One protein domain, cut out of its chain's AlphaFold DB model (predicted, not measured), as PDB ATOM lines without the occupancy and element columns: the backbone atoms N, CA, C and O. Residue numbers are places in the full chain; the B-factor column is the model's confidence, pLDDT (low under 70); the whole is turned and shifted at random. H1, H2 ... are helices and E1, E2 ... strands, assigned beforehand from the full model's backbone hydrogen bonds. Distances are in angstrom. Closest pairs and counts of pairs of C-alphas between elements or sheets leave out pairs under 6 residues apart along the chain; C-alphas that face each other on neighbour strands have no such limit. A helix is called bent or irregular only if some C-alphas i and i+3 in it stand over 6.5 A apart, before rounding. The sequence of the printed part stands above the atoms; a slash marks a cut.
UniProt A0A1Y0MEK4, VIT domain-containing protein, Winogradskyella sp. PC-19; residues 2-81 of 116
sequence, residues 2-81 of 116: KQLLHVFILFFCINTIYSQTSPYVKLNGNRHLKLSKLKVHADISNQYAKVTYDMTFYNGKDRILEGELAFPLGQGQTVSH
ATOM      1  N   LYS A   2     124.995 121.953 222.413       54.09
ATOM      2  CA  LYS A   2     125.424 122.765 221.247       54.09
ATOM      3  C   LYS A   2     126.018 124.145 221.602       54.09
ATOM      4  O   LYS A   2     126.968 124.570 220.958       54.09
ATOM      5  N   GLN A   3     125.519 124.792 222.662       59.69
ATOM      6  CA  GLN A   3     126.003 126.107 223.122       59.69
ATOM      7  C   GLN A   3     127.423 126.052 223.725       59.69
ATOM      8  O   GLN A   3     128.216 126.957 223.511       59.69
ATOM      9  N   LEU A   4     127.787 124.952 224.398       59.62
ATOM     10  CA  LEU A   4     129.149 124.738 224.917       59.62
ATOM     11  C   LEU A   4     130.174 124.519 223.792       59.62
ATOM     12  O   LEU A   4     131.310 124.966 223.904       59.62
ATOM     13  N   LEU A   5     129.758 123.891 222.687       58.84
ATOM     14  CA  LEU A   5     130.606 123.693 221.507       58.84
ATOM     15  C   LEU A   5     130.980 125.032 220.845       58.84
ATOM     16  O   LEU A   5     132.112 125.207 220.409       58.84
ATOM     17  N   HIS A   6     130.051 125.995 220.818       58.44
ATOM     18  CA  HIS A   6     130.292 127.321 220.237       58.44
ATOM     19  C   HIS A   6     131.258 128.148 221.096       58.44
ATOM     20  O   HIS A   6     132.124 128.828 220.554       58.44
ATOM     21  N   VAL A   7     131.177 128.026 222.428       61.38
ATOM     22  CA  VAL A   7     132.133 128.659 223.356       61.38
ATOM     23  C   VAL A   7     133.541 128.079 223.181       61.38
ATOM     24  O   VAL A   7     134.517 128.826 223.193       61.38
ATOM     25  N   PHE A   8     133.658 126.769 222.945       59.22
ATOM     26  CA  PHE A   8     134.950 126.115 222.720       59.22
ATOM     27  C   PHE A   8     135.591 126.517 221.379       59.22
ATOM     28  O   PHE A   8     136.793 126.761 221.315       59.22
ATOM     29  N   ILE A   9     134.781 126.663 220.324       60.94
ATOM     30  CA  ILE A   9     135.234 127.161 219.014       60.94
ATOM     31  C   ILE A   9     135.680 128.630 219.110       60.94
ATOM     32  O   ILE A   9     136.705 128.995 218.538       60.94
ATOM     33  N   LEU A  10     134.976 129.460 219.889       57.66
ATOM     34  CA  LEU A  10     135.358 130.858 220.114       57.66
ATOM     35  C   LEU A  10     136.700 130.977 220.860       57.66
ATOM     36  O   LEU A  10     137.499 131.851 220.536       57.66
ATOM     37  N   PHE A  11     136.977 130.081 221.815       56.34
ATOM     38  CA  PHE A  11     138.224 130.074 222.593       56.34
ATOM     39  C   PHE A  11     139.447 129.608 221.776       56.34
ATOM     40  O   PHE A  11     140.575 130.043 222.027       56.34
ATOM     41  N   PHE A  12     139.235 128.768 220.759       54.75
ATOM     42  CA  PHE A  12     140.304 128.288 219.879       54.75
ATOM     43  C   PHE A  12     140.807 129.376 218.909       54.75
ATOM     44  O   PHE A  12     142.003 129.451 218.632       54.75
ATOM     45  N   CYS A  13     139.934 130.289 218.466       54.22
ATOM     46  CA  CYS A  13     140.315 131.389 217.567       54.22
ATOM     47  C   CYS A  13     141.178 132.479 218.229       54.22
ATOM     48  O   CYS A  13     141.878 133.204 217.529       54.22
ATOM     49  N   ILE A  14     141.165 132.604 219.562       54.25
ATOM     50  CA  ILE A  14     141.888 133.680 220.271       54.25
ATOM     51  C   ILE A  14     143.391 133.383 220.432       54.25
ATOM     52  O   ILE A  14     144.166 134.283 220.740       54.25
ATOM     53  N   ASN A  15     143.824 132.133 220.231       49.22
ATOM     54  CA  ASN A  15     145.169 131.678 220.607       49.22
ATOM     55  C   ASN A  15     146.191 131.614 219.454       49.22
ATOM     56  O   ASN A  15     147.312 131.160 219.665       49.22
ATOM     57  N   THR A  16     145.853 132.050 218.235       48.53
ATOM     58  CA  THR A  16     146.718 131.835 217.052       48.53
ATOM     59  C   THR A  16     146.965 133.086 216.210       48.53
ATOM     60  O   THR A  16     146.954 133.039 214.985       48.53
ATOM     61  N   ILE A  17     147.270 134.219 216.850       48.22
ATOM     62  CA  ILE A  17     147.831 135.383 216.145       48.22
ATOM     63  C   ILE A  17     149.186 135.736 216.763       48.22
ATOM     64  O   ILE A  17     149.367 136.785 217.375       48.22
ATOM     65  N   TYR A  18     150.170 134.851 216.595       50.47
ATOM     66  CA  TYR A  18     151.567 135.270 216.679       50.47
ATOM     67  C   TYR A  18     151.894 135.994 215.372       50.47
ATOM     68  O   TYR A  18     152.373 135.390 214.416       50.47
ATOM     69  N   SER A  19     151.568 137.287 215.294       51.97
ATOM     70  CA  SER A  19     152.088 138.109 214.205       51.97
ATOM     71  C   SER A  19     153.586 138.262 214.413       51.97
ATOM     72  O   SER A  19     154.031 138.733 215.462       51.97
ATOM     73  N   GLN A  20     154.363 137.894 213.400       62.34
ATOM     74  CA  GLN A  20     155.765 138.273 213.313       62.34
ATOM     75  C   GLN A  20     155.855 139.802 213.431       62.34
ATOM     76  O   GLN A  20     155.030 140.529 212.865       62.34
ATOM     77  N   THR A  21     156.807 140.291 214.223       69.88
ATOM     78  CA  THR A  21     157.076 141.727 214.309       69.88
ATOM     79  C   THR A  21     157.508 142.230 212.930       69.88
ATOM     80  O   THR A  21     158.176 141.520 212.182       69.88
ATOM     81  N   SER A  22     157.079 143.429 212.533       82.19
ATOM     82  CA  SER A  22     157.510 143.996 211.252       82.19
ATOM     83  C   SER A  22     158.982 144.412 211.328       82.19
ATOM     84  O   SER A  22     159.435 144.800 212.406       82.19
ATOM     85  N   PRO A  23     159.740 144.368 210.219       90.81
ATOM     86  CA  PRO A  23     161.096 144.901 210.194       90.81
ATOM     87  C   PRO A  23     161.124 146.384 210.576       90.81
ATOM     88  O   PRO A  23     160.266 147.164 210.150       90.81
ATOM     89  N   TYR A  24     162.119 146.786 211.363       92.44
ATOM     90  CA  TYR A  24     162.292 148.174 211.788       92.44
ATOM     91  C   TYR A  24     163.768 148.530 211.937       92.44
ATOM     92  O   TYR A  24     164.602 147.678 212.224       92.44
ATOM     93  N   VAL A  25     164.092 149.813 211.776       94.25
ATOM     94  CA  VAL A  25     165.435 150.336 212.064       94.25
ATOM     95  C   VAL A  25     165.432 150.943 213.459       94.25
ATOM     96  O   VAL A  25     164.729 151.926 213.709       94.25
ATOM     97  N   LYS A  26     166.206 150.361 214.372       93.75
ATOM     98  CA  LYS A  26     166.386 150.833 215.744       93.75
ATOM     99  C   LYS A  26     167.433 151.942 215.785       93.75
ATOM    100  O   LYS A  26     168.533 151.777 215.283       93.75
ATOM    101  N   LEU A  27     167.090 153.055 216.419       92.44
ATOM    102  CA  LEU A  27     167.960 154.196 216.690       92.44
ATOM    103  C   LEU A  27     168.364 154.221 218.169       92.44
ATOM    104  O   LEU A  27     167.681 153.660 219.036       92.44
ATOM    105  N   ASN A  28     169.410 154.986 218.480       87.31
ATOM    106  CA  ASN A  28     169.836 155.223 219.858       87.31
ATOM    107  C   ASN A  28     168.706 155.805 220.736       87.31
ATOM    108  O   ASN A  28     168.066 156.816 220.410       87.31
ATOM    109  N   GLY A  29     168.484 155.161 221.888       82.44
ATOM    110  CA  GLY A  29     167.451 155.529 222.861       82.44
ATOM    111  C   GLY A  29     166.054 154.974 222.553       82.44
ATOM    112  O   GLY A  29     165.079 155.693 222.745       82.44
ATOM    113  N   ASN A  30     165.961 153.729 222.065       76.00
ATOM    114  CA  ASN A  30     164.705 152.987 221.832       76.00
ATOM    115  C   ASN A  30     163.699 153.694 220.911       76.00
ATOM    116  O   ASN A  30     162.487 153.598 221.092       76.00
ATOM    117  N   ARG A  31     164.196 154.416 219.905       86.56
ATOM    118  CA  ARG A  31     163.366 155.037 218.865       86.56
ATOM    119  C   ARG A  31     163.528 154.276 217.564       86.56
ATOM    120  O   ARG A  31     164.589 153.717 217.324       86.56
ATOM    121  N   HIS A  32     162.502 154.259 216.722       91.38
ATOM    122  CA  HIS A  32     162.579 153.626 215.406       91.38
ATOM    123  C   HIS A  32     162.648 154.693 214.313       91.38
ATOM    124  O   HIS A  32     161.987 155.733 214.416       91.38
ATOM    125  N   LEU A  33     163.448 154.452 213.275       93.19
ATOM    126  CA  LEU A  33     163.439 155.294 212.086       93.19
ATOM    127  C   LEU A  33     162.127 155.080 211.327       93.19
ATOM    128  O   LEU A  33     161.600 153.969 211.257       93.19
ATOM    129  N   LYS A  34     161.590 156.155 210.753       90.81
ATOM    130  CA  LYS A  34     160.322 156.102 210.033       90.81
ATOM    131  C   LYS A  34     160.482 155.303 208.736       90.81
ATOM    132  O   LYS A  34     161.269 155.687 207.873       90.81
ATOM    133  N   LEU A  35     159.684 154.248 208.586       93.25
ATOM    134  CA  LEU A  35     159.478 153.551 207.318       93.25
ATOM    135  C   LEU A  35     158.514 154.376 206.454       93.25
ATOM    136  O   LEU A  35     157.362 154.587 206.830       93.25
ATOM    137  N   SER A  36     158.996 154.881 205.321       93.06
ATOM    138  CA  SER A  36     158.225 155.746 204.418       93.06
ATOM    139  C   SER A  36     157.550 154.980 203.292       93.06
ATOM    140  O   SER A  36     156.478 155.373 202.840       93.06
ATOM    141  N   LYS A  37     158.174 153.897 202.828       94.31
ATOM    142  CA  LYS A  37     157.628 153.038 201.779       94.31
ATOM    143  C   LYS A  37     158.031 151.598 202.042       94.31
ATOM    144  O   LYS A  37     159.175 151.331 202.400       94.31
ATOM    145  N   LEU A  38     157.081 150.698 201.841       94.19
ATOM    146  CA  LEU A  38     157.284 149.263 201.904       94.19
ATOM    147  C   LEU A  38     156.629 148.642 200.677       94.19
ATOM    148  O   LEU A  38     155.434 148.838 200.451       94.19
ATOM    149  N   LYS A  39     157.402 147.894 199.898       95.44
ATOM    150  CA  LYS A  39     156.882 147.018 198.850       95.44
ATOM    151  C   LYS A  39     157.310 145.598 199.182       95.44
ATOM    152  O   LYS A  39     158.484 145.342 199.422       95.44
ATOM    153  N   VAL A  40     156.340 144.694 199.218       94.69
ATOM    154  CA  VAL A  40     156.577 143.276 199.478       94.69
ATOM    155  C   VAL A  40     156.166 142.507 198.238       94.69
ATOM    156  O   VAL A  40     155.064 142.698 197.723       94.69
ATOM    157  N   HIS A  41     157.060 141.657 197.751       96.12
ATOM    158  CA  HIS A  41     156.793 140.765 196.636       96.12
ATOM    159  C   HIS A  41     157.067 139.329 197.064       96.12
ATOM    160  O   HIS A  41     158.144 139.036 197.575       96.12
ATOM    161  N   ALA A  42     156.095 138.444 196.867       95.25
ATOM    162  CA  ALA A  42     156.234 137.027 197.156       95.25
ATOM    163  C   ALA A  42     156.144 136.240 195.850       95.25
ATOM    164  O   ALA A  42     155.151 136.335 195.131       95.25
ATOM    165  N   ASP A  43     157.187 135.467 195.579       96.38
ATOM    166  CA  ASP A  43     157.262 134.510 194.484       96.38
ATOM    167  C   ASP A  43     157.183 133.104 195.089       96.38
ATOM    168  O   ASP A  43     158.010 132.729 195.927       96.38
ATOM    169  N   ILE A  44     156.134 132.362 194.739       95.38
ATOM    170  CA  ILE A  44     155.821 131.059 195.327       95.38
ATOM    171  C   ILE A  44     156.092 129.993 194.273       95.38
ATOM    172  O   ILE A  44     155.461 129.976 193.217       95.38
ATOM    173  N   SER A  45     157.004 129.076 194.587       93.31
ATOM    174  CA  SER A  45     157.376 127.973 193.708       93.31
ATOM    175  C   SER A  45     157.457 126.670 194.497       93.31
ATOM    176  O   SER A  45     158.191 126.561 195.482       93.31
ATOM    177  N   ASN A  46     156.707 125.658 194.056       92.31
ATOM    178  CA  ASN A  46     156.592 124.359 194.722       92.31
ATOM    179  C   ASN A  46     156.219 124.498 196.212       92.31
ATOM    180  O   ASN A  46     155.120 124.950 196.526       92.31
ATOM    181  N   GLN A  47     157.113 124.098 197.124       90.56
ATOM    182  CA  GLN A  47     156.927 124.195 198.577       90.56
ATOM    183  C   GLN A  47     157.706 125.352 199.228       90.56
ATOM    184  O   GLN A  47     157.801 125.402 200.453       90.56
ATOM    185  N   TYR A  48     158.262 126.284 198.447       91.62
ATOM    186  CA  TYR A  48     159.032 127.417 198.966       91.62
ATOM    187  C   TYR A  48     158.452 128.751 198.490       91.62
ATOM    188  O   TYR A  48     157.945 128.875 197.374       91.62
ATOM    189  N   ALA A  49     158.557 129.770 199.341       94.12
ATOM    190  CA  ALA A  49     158.207 131.143 199.006       94.12
ATOM    191  C   ALA A  49     159.442 132.032 199.162       94.12
ATOM    192  O   ALA A  49     160.049 132.086 200.231       94.12
ATOM    193  N   LYS A  50     159.802 132.747 198.098       94.62
ATOM    194  CA  LYS A  50     160.822 133.791 198.123       94.62
ATOM    195  C   LYS A  50     160.122 135.131 198.316       94.62
ATOM    196  O   LYS A  50     159.416 135.597 197.425       94.62
ATOM    197  N   VAL A  51     160.320 135.745 199.478       94.06
ATOM    198  CA  VAL A  51     159.713 137.037 199.819       94.06
ATOM    199  C   VAL A  51     160.780 138.122 199.775       94.06
ATOM    200  O   VAL A  51     161.786 138.039 200.470       94.06
ATOM    201  N   THR A  52     160.560 139.136 198.946       95.06
ATOM    202  CA  THR A  52     161.450 140.288 198.769       95.06
ATOM    203  C   THR A  52     160.811 141.523 199.395       95.06
ATOM    204  O   THR A  52     159.648 141.827 199.116       95.06
ATOM    205  N   TYR A  53     161.568 142.213 200.249       94.50
ATOM    206  CA  TYR A  53     161.158 143.430 200.947       94.50
ATOM    207  C   TYR A  53     161.966 144.620 200.425       94.50
ATOM    208  O   TYR A  53     163.147 144.739 200.741       94.50
ATOM    209  N   ASP A  54     161.314 145.542 199.717       95.00
ATOM    210  CA  ASP A  54     161.905 146.834 199.366       95.00
ATOM    211  C   ASP A  54     161.450 147.871 200.401       95.00
ATOM    212  O   ASP A  54     160.277 148.268 200.445       95.00
ATOM    213  N   MET A  55     162.379 148.287 201.265       95.00
ATOM    214  CA  MET A  55     162.115 149.182 202.394       95.00
ATOM    215  C   MET A  55     162.805 150.531 202.194       95.00
ATOM    216  O   MET A  55     164.024 150.598 202.071       95.00
ATOM    217  N   THR A  56     162.040 151.623 202.221       93.69
ATOM    218  CA  THR A  56     162.583 152.989 202.188       93.69
ATOM    219  C   THR A  56     162.367 153.664 203.533       93.69
ATOM    220  O   THR A  56     161.228 153.954 203.913       93.69
ATOM    221  N   PHE A  57     163.456 153.964 204.236       92.25
ATOM    222  CA  PHE A  57     163.433 154.709 205.493       92.25
ATOM    223  C   PHE A  57     163.755 156.187 205.263       92.25
ATOM    224  O   PHE A  57     164.555 156.527 204.397       92.25
ATOM    225  N   TYR A  58     163.137 157.075 206.044       90.19
ATOM    226  CA  TYR A  58     163.357 158.519 205.942       90.19
ATOM    227  C   TYR A  58     163.909 159.103 207.238       90.19
ATOM    228  O   TYR A  58     163.276 159.028 208.296       90.19
ATOM    229  N   ASN A  59     165.065 159.755 207.127       91.44
ATOM    230  CA  ASN A  59     165.616 160.604 208.172       91.44
ATOM    231  C   ASN A  59     165.151 162.055 207.970       91.44
ATOM    232  O   ASN A  59     165.650 162.756 207.101       91.44
ATOM    233  N   GLY A  60     164.209 162.512 208.797       89.31
ATOM    234  CA  GLY A  60     163.731 163.901 208.788       89.31
ATOM    235  C   GLY A  60     164.498 164.850 209.712       89.31
ATOM    236  O   GLY A  60     163.964 165.899 210.066       89.31
ATOM    237  N   LYS A  61     165.674 164.460 210.214       90.50
ATOM    238  CA  LYS A  61     166.519 165.296 211.076       90.50
ATOM    239  C   LYS A  61     167.712 165.812 210.284       90.50
ATOM    240  O   LYS A  61     168.271 165.088 209.472       90.50
ATOM    241  N   ASP A  62     168.152 167.022 210.611       91.44
ATOM    242  CA  ASP A  62     169.327 167.665 210.010       91.44
ATOM    243  C   ASP A  62     170.650 167.161 210.620       91.44
ATOM    244  O   ASP A  62     171.522 167.914 211.040       91.44
ATOM    245  N   ARG A  63     170.750 165.844 210.816       90.81
ATOM    246  CA  ARG A  63     171.949 165.182 211.334       90.81
ATOM    247  C   ARG A  63     171.997 163.733 210.886       90.81
ATOM    248  O   ARG A  63     170.952 163.100 210.706       90.81
ATOM    249  N   ILE A  64     173.209 163.195 210.803       89.50
ATOM    250  CA  ILE A  64     173.442 161.770 210.560       89.50
ATOM    251  C   ILE A  64     172.874 160.968 211.738       89.50
ATOM    252  O   ILE A  64     173.050 161.334 212.905       89.50
ATOM    253  N   LEU A  65     172.144 159.899 211.421       90.25
ATOM    254  CA  LEU A  65     171.613 158.951 212.392       90.25
ATOM    255  C   LEU A  65     172.261 157.596 212.150       90.25
ATOM    256  O   LEU A  65     172.288 157.116 211.024       90.25
ATOM    257  N   GLU A  66     172.721 156.979 213.228       88.62
ATOM    258  CA  GLU A  66     173.109 155.576 213.244       88.62
ATOM    259  C   GLU A  66     171.901 154.730 213.652       88.62
ATOM    260  O   GLU A  66     171.116 155.123 214.531       88.62
ATOM    261  N   GLY A  67     171.743 153.578 213.008       89.94
ATOM    262  CA  GLY A  67     170.694 152.639 213.353       89.94
ATOM    263  C   GLY A  67     170.975 151.222 212.881       89.94
ATOM    264  O   GLY A  67     171.756 150.994 211.964       89.94
ATOM    265  N   GLU A  68     170.295 150.278 213.520       91.94
ATOM    266  CA  GLU A  68     170.400 148.846 213.256       91.94
ATOM    267  C   GLU A  68     169.089 148.347 212.644       91.94
ATOM    268  O   GLU A  68     168.013 148.559 213.211       91.94
ATOM    269  N   LEU A  69     169.161 147.692 211.482       92.25
ATOM    270  CA  LEU A  69     167.998 147.045 210.879       92.25
ATOM    271  C   LEU A  69     167.707 145.732 211.614       92.25
ATOM    272  O   LEU A  69     168.398 144.734 211.428       92.25
ATOM    273  N   ALA A  70     166.639 145.721 212.406       91.50
ATOM    274  CA  ALA A  70     166.107 144.511 213.005       91.50
ATOM    275  C   ALA A  70     165.140 143.844 212.018       91.50
ATOM    276  O   ALA A  70     164.041 144.348 211.766       91.50
ATOM    277  N   PHE A  71     165.551 142.697 211.474       91.38
ATOM    278  CA  PHE A  71     164.730 141.871 210.592       91.38
ATOM    279  C   PHE A  71     164.394 140.541 211.290       91.38
ATOM    280  O   PHE A  71     165.209 139.617 211.282       91.38
ATOM    281  N   PRO A  72     163.233 140.437 211.957       89.25
ATOM    282  CA  PRO A  72     162.862 139.225 212.678       89.25
ATOM    283  C   PRO A  72     162.571 138.099 211.685       89.25
ATOM    284  O   PRO A  72     161.832 138.304 210.724       89.25
ATOM    285  N   LEU A  73     163.105 136.905 211.938       89.50
ATOM    286  CA  LEU A  73     162.854 135.703 211.140       89.50
ATOM    287  C   LEU A  73     162.029 134.700 211.947       89.50
ATOM    288  O   LEU A  73     162.329 134.419 213.107       89.50
ATOM    289  N   GLY A  74     160.985 134.166 211.323       87.62
ATOM    290  CA  GLY A  74     160.203 133.054 211.842       87.62
ATOM    291  C   GLY A  74     160.926 131.720 211.660       87.62
ATOM    292  O   GLY A  74     161.909 131.607 210.925       87.62
ATOM    293  N   GLN A  75     160.415 130.675 212.308       87.19
ATOM    294  CA  GLN A  75     160.951 129.325 212.147       87.19
ATOM    295  C   GLN A  75     160.897 128.885 210.674       87.19
ATOM    296  O   GLN A  75     159.873 129.040 210.011       87.19
ATOM    297  N   GLY A  76     162.003 128.335 210.165       89.88
ATOM    298  CA  GLY A  76     162.115 127.873 208.776       89.88
ATOM    299  C   GLY A  76     162.339 128.981 207.741       89.88
ATOM    300  O   GLY A  76     162.476 128.674 206.560       89.88
ATOM    301  N   GLN A  77     162.412 130.249 208.156       91.88
ATOM    302  CA  GLN A  77     162.803 131.353 207.281       91.88
ATOM    303  C   GLN A  77     164.324 131.517 207.281       91.88
ATOM    304  O   GLN A  77     164.984 131.370 208.309       91.88
ATOM    305  N   THR A  78     164.879 131.854 206.121       92.06
ATOM    306  CA  THR A  78     166.298 132.178 205.959       92.06
ATOM    307  C   THR A  78     166.450 133.387 205.044       92.06
ATOM    308  O   THR A  78     165.603 133.626 204.182       92.06
ATOM    309  N   VAL A  79     167.524 134.149 205.234       91.44
ATOM    310  CA  VAL A  79     167.873 135.282 204.373       91.44
ATOM    311  C   VAL A  79     168.826 134.780 203.300       91.44
ATOM    312  O   VAL A  79     169.891 134.253 203.608       91.44
ATOM    313  N   SER A  80     168.440 134.942 202.039       91.00
ATOM    314  CA  SER A  80     169.265 134.565 200.888       91.00
ATOM    315  C   SER A  80     169.969 135.752 200.230       91.00
ATOM    316  O   SER A  80     170.933 135.548 199.500       91.00
ATOM    317  N   HIS A  81     169.495 136.980 200.461       92.38
ATOM    318  CA  HIS A  81     170.030 138.188 199.843       92.38
ATOM    319  C   HIS A  81     169.724 139.421 200.702       92.38
ATOM    320  O   HIS A  81     168.638 139.530 201.275       92.38
TER     321      HIS A  81
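This is residues 2 to 81 of the 116 residues of the protein "VIT domain-containing protein" of Winogradskyella sp. PC-19 (UniProt A0A1Y0MEK4). A long, bent hairpin of two strands, E2 and E3, has a small two-stranded sheet, E1 and E4, near one end; residues 2 to 18, with helix H1, stick out as a free arm. The printed part has 80 residues, with one named helix and four named strands in the order H1, E1, E2, E3, E4; both sheets are antiparallel and the class is mixed. The whole is extended, with a radius of gyration of the C-alphas of 18.9 A and spans of 64 by 36 by 20 A.

E2, residues 34 to 45, and E3, residues 48 to 58, form an antiparallel hairpin at 166 degrees; N 41 and O 52, 2.9 A apart, are within hydrogen-bond range. E2 bends by 57 degrees at residue 37. E1, residues 24 to 27, and E4, residues 67 to 70, are antiparallel at 149 degrees, with N 26 and O 68 at 2.8 A. The closest C-alphas of E1 and E2, Tyr 24 and Leu 35, are 7.5 A apart. H1, residues 2 to 13, is apart from E2, E3 and E4; its O i to N i+4 pairs are all within range.

E2 measures 32.7 A, E3 32.2 A and H1 17.6 A. H1 begins at C-alpha 2 (125.424, 122.765, 221.247); E4 ends at C-alpha 70 (166.107, 144.511, 213.005).

The farthest C-alphas, Lys 2 and Asp 62, are 63.8 A apart. The printed part has no cut and no long link. Residues 2 to 21 have pLDDT under 70.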